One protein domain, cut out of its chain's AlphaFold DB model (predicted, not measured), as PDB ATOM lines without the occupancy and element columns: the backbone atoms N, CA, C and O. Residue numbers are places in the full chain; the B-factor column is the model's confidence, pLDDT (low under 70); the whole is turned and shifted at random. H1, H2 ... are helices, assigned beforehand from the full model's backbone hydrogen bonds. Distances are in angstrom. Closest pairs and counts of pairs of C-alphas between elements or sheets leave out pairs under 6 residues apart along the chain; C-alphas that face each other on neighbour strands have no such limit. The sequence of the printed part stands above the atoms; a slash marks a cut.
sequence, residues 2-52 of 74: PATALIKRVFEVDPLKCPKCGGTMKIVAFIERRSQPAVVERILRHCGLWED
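What this domain is: This is residues 2 to 52 of the 74 residues of an uncharacterized protein of Lentisphaerae bacterium RIFOXYB12_FULL_65_16 (UniProt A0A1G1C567). The domain has little regular structure: a loose, open chain with a one-turn helix, H1, towards one end and a longer helix, H2, at the other, joined by a long winding stretch. Residues 18 to 23 in that stretch stick out as a free loop. The printed part has 51 residues, with H1 then H2 and no named strand; it is all helix by class, though the named elements hold only 14 residues. It is loose, with a radius of gyration of the C-alphas of 13.3 A, and spans 33 by 27 by 20 A.

Where its parts are: H1 is residues 7 to 10, beginning at C-alpha 7 (-34.671, 29.374, 1.695). H2 is residues 37 to 46, 14.3 A from first to last C-alpha, ending at C-alpha 46 (-22.757, 30.684, -18.603).

How they stand to each other: H1 and H2 are apart, with no C-alpha of the one within 8 A of the other. In H2 every O i to N i+4 pair is within hydrogen-bond range; H1 is too short for such a pair.

The domain as a whole: The C-alphas of Gly 23 and Asp 52, the two farthest apart, are 35.0 A apart. The printed part has no cut. The link from H1 to H2, 26 residues, is long. Residues 2 to 13 have pLDDT under 70.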
ATOM      1  N   PRO A   2     -45.064  33.555  -0.833       46.81
ATOM      2  CA  PRO A   2     -43.755  33.936  -1.363       46.81
ATOM      3  C   PRO A   2     -42.652  33.003  -0.826       46.81
ATOM      4  O   PRO A   2     -42.660  32.624   0.344       46.81
ATOM      5  N   ALA A   3     -41.709  32.624  -1.693       53.94
ATOM      6  CA  ALA A   3     -40.685  31.592  -1.465       53.94
ATOM      7  C   ALA A   3     -39.645  31.912  -0.367       53.94
ATOM      8  O   ALA A   3     -38.844  31.055   0.009       53.94
ATOM      9  N   THR A   4     -39.647  33.129   0.179       52.81
ATOM     10  CA  THR A   4     -38.656  33.614   1.152       52.81
ATOM     11  C   THR A   4     -38.617  32.811   2.453       52.81
ATOM     12  O   THR A   4     -37.550  32.681   3.047       52.81
ATOM     13  N   ALA A   5     -39.734  32.216   2.879       54.69
ATOM     14  CA  ALA A   5     -39.808  31.473   4.140       54.69
ATOM     15  C   ALA A   5     -39.095  30.103   4.125       54.69
ATOM     16  O   ALA A   5     -38.880  29.522   5.188       54.69
ATOM     17  N   LEU A   6     -38.730  29.569   2.949       57.38
ATOM     18  CA  LEU A   6     -38.170  28.214   2.817       57.38
ATOM     19  C   LEU A   6     -36.679  28.178   2.485       57.38
ATOM     20  O   LEU A   6     -36.052  27.136   2.657       57.38
ATOM     21  N   ILE A   7     -36.087  29.304   2.081       58.84
ATOM     22  CA  ILE A   7     -34.671  29.374   1.695       58.84
ATOM     23  C   ILE A   7     -33.764  28.861   2.830       58.84
ATOM     24  O   ILE A   7     -32.913  28.012   2.595       58.84
ATOM     25  N   LYS A   8     -34.008  29.261   4.085       52.22
ATOM     26  CA  LYS A   8     -33.212  28.787   5.236       52.22
ATOM     27  C   LYS A   8     -33.384  27.303   5.585       52.22
ATOM     28  O   LYS A   8     -32.557  26.776   6.310       52.22
ATOM     29  N   ARG A   9     -34.467  26.647   5.154       52.72
ATOM     30  CA  ARG A   9     -34.708  25.224   5.462       52.72
ATOM     31  C   ARG A   9     -34.131  24.279   4.414       52.72
ATOM     32  O   ARG A   9     -33.911  23.118   4.724       52.72
ATOM     33  N   VAL A  10     -33.940  24.763   3.188       62.34
ATOM     34  CA  VAL A  10     -33.431  23.965   2.064       62.34
ATOM     35  C   VAL A  10     -31.908  24.025   1.984       62.34
ATOM     36  O   VAL A  10     -31.275  23.033   1.645       62.34
ATOM     37  N   PHE A  11     -31.315  25.172   2.315       56.19
ATOM     38  CA  PHE A  11     -29.867  25.300   2.412       56.19
ATOM     39  C   PHE A  11     -29.459  25.045   3.864       56.19
ATOM     40  O   PHE A  11     -29.817  25.815   4.749       56.19
ATOM     41  N   GLU A  12     -28.686  23.986   4.113       64.38
ATOM     42  CA  GLU A  12     -28.096  23.656   5.427       64.38
ATOM     43  C   GLU A  12     -27.164  24.767   5.978       64.38
ATOM     44  O   GLU A  12     -26.655  24.683   7.094       64.38
ATOM     45  N   VAL A  13     -26.956  25.837   5.201       65.25
ATOM     46  CA  VAL A  13     -26.104  27.004   5.459       65.25
ATOM     47  C   VAL A  13     -26.861  28.308   5.182       65.25
ATOM     48  O   VAL A  13     -27.699  28.353   4.284       65.25
ATOM     49  N   ASP A  14     -26.556  29.388   5.921       74.75
ATOM     50  CA  ASP A  14     -27.179  30.708   5.712       74.75
ATOM     51  C   ASP A  14     -26.733  31.317   4.368       74.75
ATOM     52  O   ASP A  14     -25.583  31.755   4.246       74.75
ATOM     53  N   PRO A  15     -27.622  31.407   3.362       76.19
ATOM     54  CA  PRO A  15     -27.252  31.904   2.041       76.19
ATOM     55  C   PRO A  15     -27.014  33.418   2.017       76.19
ATOM     56  O   PRO A  15     -26.541  33.947   1.014       76.19
ATOM     57  N   LEU A  16     -27.329  34.136   3.103       86.31
ATOM     58  CA  LEU A  16     -27.021  35.557   3.242       86.31
ATOM     59  C   LEU A  16     -25.646  35.806   3.867       86.31
ATOM     60  O   LEU A  16     -25.292  36.962   4.085       86.31
ATOM     61  N   LYS A  17     -24.849  34.767   4.130       87.75
ATOM     62  CA  LYS A  17     -23.466  34.905   4.587       87.75
ATOM     63  C   LYS A  17     -22.503  34.489   3.480       87.75
ATOM     64  O   LYS A  17     -22.556  33.370   2.983       87.75
ATOM     65  N   CYS A  18     -21.580  35.374   3.115       87.12
ATOM     66  CA  CYS A  18     -20.559  35.051   2.125       87.12
ATOM     67  C   CYS A  18     -19.623  33.949   2.662       87.12
ATOM     68  O   CYS A  18     -18.995  34.156   3.705       87.12
ATOM     69  N   PRO A  19     -19.439  32.820   1.952       84.56
ATOM     70  CA  PRO A  19     -18.589  31.723   2.420       84.56
ATOM     71  C   PRO A  19     -17.087  32.054   2.394       84.56
ATOM     72  O   PRO A  19     -16.303  31.347   3.015       84.56
ATOM     73  N   LYS A  20     -16.669  33.121   1.695       88.06
ATOM     74  CA  LYS A  20     -15.254  33.532   1.606       88.06
ATOM     75  C   LYS A  20     -14.840  34.535   2.683       88.06
ATOM     76  O   LYS A  20     -13.751  34.422   3.227       88.06
ATOM     77  N   CYS A  21     -15.679  35.537   2.955       92.81
ATOM     78  CA  CYS A  21     -15.334  36.647   3.854       92.81
ATOM     79  C   CYS A  21     -16.288  36.821   5.045       92.81
ATOM     80  O   CYS A  21     -16.037  37.657   5.904       92.81
ATOM     81  N   GLY A  22     -17.398  36.080   5.103       88.00
ATOM     82  CA  GLY A  22     -18.378  36.171   6.188       88.00
ATOM     83  C   GLY A  22     -19.294  37.399   6.154       88.00
ATOM     84  O   GLY A  22     -20.131  37.530   7.042       88.00
ATOM     85  N   GLY A  23     -19.168  38.276   5.152       91.12
ATOM     86  CA  GLY A  23     -20.022  39.457   4.997       91.12
ATOM     87  C   GLY A  23     -21.475  39.123   4.639       91.12
ATOM     88  O   GLY A  23     -21.762  38.058   4.089       91.12
ATOM     89  N   THR A  24     -22.384  40.057   4.921       91.44
ATOM     90  CA  THR A  24     -23.821  39.898   4.660       91.44
ATOM     91  C   THR A  24     -24.158  40.166   3.195       91.44
ATOM     92  O   THR A  24     -23.954  41.269   2.684       91.44
ATOM     93  N   MET A  25     -24.716  39.168   2.521       89.44
ATOM     94  CA  MET A  25     -25.230  39.257   1.157       89.44
ATOM     95  C   MET A  25     -26.689  39.734   1.154       89.44
ATOM     96  O   MET A  25     -27.403  39.631   2.151       89.44
ATOM     97  N   LYS A  26     -27.142  40.272   0.018       87.44
ATOM     98  CA  LYS A  26     -28.521  40.742  -0.181       87.44
ATOM     99  C   LYS A  26     -29.125  40.067  -1.404       87.44
ATOM    100  O   LYS A  26     -28.448  39.888  -2.413       87.44
ATOM    101  N   ILE A  27     -30.410  39.736  -1.322       86.81
ATOM    102  CA  ILE A  27     -31.178  39.256  -2.473       86.81
ATOM    103  C   ILE A  27     -31.515  40.469  -3.340       86.81
ATOM    104  O   ILE A  27     -32.154  41.403  -2.863       86.81
ATOM    105  N   VAL A  28     -31.075  40.457  -4.596       89.38
ATOM    106  CA  VAL A  28     -31.283  41.574  -5.538       89.38
ATOM    107  C   VAL A  28     -32.394  41.310  -6.550       89.38
ATOM    108  O   VAL A  28     -32.969  42.253  -7.082       89.38
ATOM    109  N   ALA A  29     -32.713  40.044  -6.817       87.31
ATOM    110  CA  ALA A  29     -33.751  39.655  -7.762       87.31
ATOM    111  C   ALA A  29     -34.261  38.239  -7.473       87.31
ATOM    112  O   ALA A  29     -33.531  37.402  -6.939       87.31
ATOM    113  N   PHE A  30     -35.496  37.969  -7.896       88.62
ATOM    114  CA  PHE A  30     -36.053  36.624  -8.002       88.62
ATOM    115  C   PHE A  30     -36.229  36.295  -9.483       88.62
ATOM    116  O   PHE A  30     -36.909  37.017 -10.213       88.62
ATOM    117  N   ILE A  31     -35.588  35.219  -9.930       90.44
ATOM    118  CA  ILE A  31     -35.644  34.766 -11.319       90.44
ATOM    119  C   ILE A  31     -36.359  33.424 -11.323       90.44
ATOM    120  O   ILE A  31     -35.864  32.440 -10.778       90.44
ATOM    121  N   GLU A  32     -37.540  33.389 -11.927       88.56
ATOM    122  CA  GLU A  32     -38.366  32.189 -11.977       88.56
ATOM    123  C   GLU A  32     -38.350  31.601 -13.384       88.56
ATOM    124  O   GLU A  32     -38.600  32.297 -14.366       88.56
ATOM    125  N   ARG A  33     -38.135  30.285 -13.492       84.31
ATOM    126  CA  ARG A  33     -38.125  29.584 -14.787       84.31
ATOM    127  C   ARG A  33     -39.444  29.739 -15.556       84.31
ATOM    128  O   ARG A  33     -39.419  29.772 -16.778       84.31
ATOM    129  N   ARG A  34     -40.583  29.850 -14.860       86.38
ATOM    130  CA  ARG A  34     -41.908  29.989 -15.491       86.38
ATOM    131  C   ARG A  34     -42.065  31.318 -16.234       86.38
ATOM    132  O   ARG A  34     -42.614  31.325 -17.326       86.38
ATOM    133  N   SER A  35     -41.629  32.424 -15.633       90.38
ATOM    134  CA  SER A  35     -41.810  33.773 -16.188       90.38
ATOM    135  C   SER A  35     -40.604  34.249 -16.999       90.38
ATOM    136  O   SER A  35     -40.768  35.024 -17.936       90.38
ATOM    137  N   GLN A  36     -39.397  33.780 -16.669       93.31
ATOM    138  CA  GLN A  36     -38.135  34.230 -17.263       93.31
ATOM    139  C   GLN A  36     -37.260  33.053 -17.745       93.31
ATOM    140  O   GLN A  36     -36.086  32.965 -17.369       93.31
ATOM    141  N   PRO A  37     -37.780  32.136 -18.584       92.06
ATOM    142  CA  PRO A  37     -37.045  30.937 -18.994       92.06
ATOM    143  C   PRO A  37     -35.724  31.267 -19.706       92.06
ATOM    144  O   PRO A  37     -34.699  30.670 -19.388       92.06
ATOM    145  N   ALA A  38     -35.715  32.279 -20.579       94.19
ATOM    146  CA  ALA A  38     -34.520  32.684 -21.324       94.19
ATOM    147  C   ALA A  38     -33.403  33.249 -20.426       94.19
ATOM    148  O   ALA A  38     -32.219  33.035 -20.685       94.19
ATOM    149  N   VAL A  39     -33.759  33.959 -19.347       94.06
ATOM    150  CA  VAL A  39     -32.775  34.485 -18.384       94.06
ATOM    151  C   VAL A  39     -32.152  33.335 -17.600       94.06
ATOM    152  O   VAL A  39     -30.931  33.288 -17.457       94.06
ATOM    153  N   VAL A  40     -32.983  32.394 -17.139       91.88
ATOM    154  CA  VAL A  40     -32.525  31.187 -16.441       91.88
ATOM    155  C   VAL A  40     -31.585  30.378 -17.332       91.88
ATOM    156  O   VAL A  40     -30.499  30.018 -16.888       91.88
ATOM    157  N   GLU A  41     -31.959  30.143 -18.590       92.94
ATOM    158  CA  GLU A  41     -31.117  29.427 -19.550       92.94
ATOM    159  C   GLU A  41     -29.772  30.118 -19.755       92.94
ATOM    160  O   GLU A  41     -28.727  29.483 -19.626       92.94
ATOM    161  N   ARG A  42     -29.770  31.432 -20.002       95.19
ATOM    162  CA  ARG A  42     -28.531  32.187 -20.216       95.19
ATOM    163  C   ARG A  42     -27.583  32.108 -19.016       95.19
ATOM    164  O   ARG A  42     -26.382  31.942 -19.211       95.19
ATOM    165  N   ILE A  43     -28.109  32.208 -17.791       94.12
ATOM    166  CA  ILE A  43     -27.316  32.082 -16.556       94.12
ATOM    167  C   ILE A  43     -26.736  30.672 -16.439       94.12
ATOM    168  O   ILE A  43     -25.537  30.514 -16.232       94.12
ATOM    169  N   LEU A  44     -27.568  29.643 -16.603       92.88
ATOM    170  CA  LEU A  44     -27.131  28.255 -16.463       92.88
ATOM    171  C   LEU A  44     -26.111  27.858 -17.537       92.88
ATOM    172  O   LEU A  44     -25.127  27.201 -17.208       92.88
ATOM    173  N   ARG A  45     -26.283  28.307 -18.788       94.38
ATOM    174  CA  ARG A  45     -25.299  28.097 -19.862       94.38
ATOM    175  C   ARG A  45     -23.963  28.762 -19.541       94.38
ATOM    176  O   ARG A  45     -22.927  28.136 -19.724       94.38
ATOM    177  N   HIS A  46     -23.978  29.991 -19.022       95.31
ATOM    178  CA  HIS A  46     -22.757  30.684 -18.603       95.31
ATOM    179  C   HIS A  46     -22.025  29.945 -17.473       95.31
ATOM    180  O   HIS A  46     -20.799  29.873 -17.480       95.31
ATOM    181  N   CYS A  47     -22.769  29.355 -16.537       93.81
ATOM    182  CA  CYS A  47     -22.199  28.562 -15.450       93.81
ATOM    183  C   CYS A  47     -21.779  27.138 -15.865       93.81
ATOM    184  O   CYS A  47     -21.235  26.422 -15.031       93.81
ATOM    185  N   GLY A  48     -22.060  26.695 -17.098       92.12
ATOM    186  CA  GLY A  48     -21.850  25.302 -17.518       92.12
ATOM    187  C   GLY A  48     -22.791  24.296 -16.837       92.12
ATOM    188  O   GLY A  48     -22.499  23.109 -16.810       92.12
ATOM    189  N   LEU A  49     -23.907  24.771 -16.279       89.19
ATOM    190  CA  LEU A  49     -24.909  23.982 -15.545       89.19
ATOM    191  C   LEU A  49     -26.191  23.755 -16.358       89.19
ATOM    192  O   LEU A  49     -27.201  23.297 -15.823       89.19
ATOM    193  N   TRP A  50     -26.205  24.165 -17.627       89.25
ATOM    194  CA  TRP A  50     -27.339  23.888 -18.493       89.25
ATOM    195  C   TRP A  50     -27.310  22.422 -18.909       89.25
ATOM    196  O   TRP A  50     -26.547  22.028 -19.787       89.25
ATOM    197  N   GLU A  51     -28.156  21.631 -18.268       80.00
ATOM    198  CA  GLU A  51     -28.467  20.280 -18.704       80.00
ATOM    199  C   GLU A  51     -29.695  20.347 -19.611       80.00
ATOM    200  O   GLU A  51     -30.766  20.797 -19.185       80.00
ATOM    201  N   ASP A  52     -29.559  19.864 -20.845       70.50
ATOM    202  CA  ASP A  52     -30.697  19.479 -21.678       70.50
ATOM    203  C   ASP A  52     -31.313  18.223 -21.044       70.50
ATOM    204  O   ASP A  52     -31.103  17.097 -21.487       70.50
TER     205      ASP A  52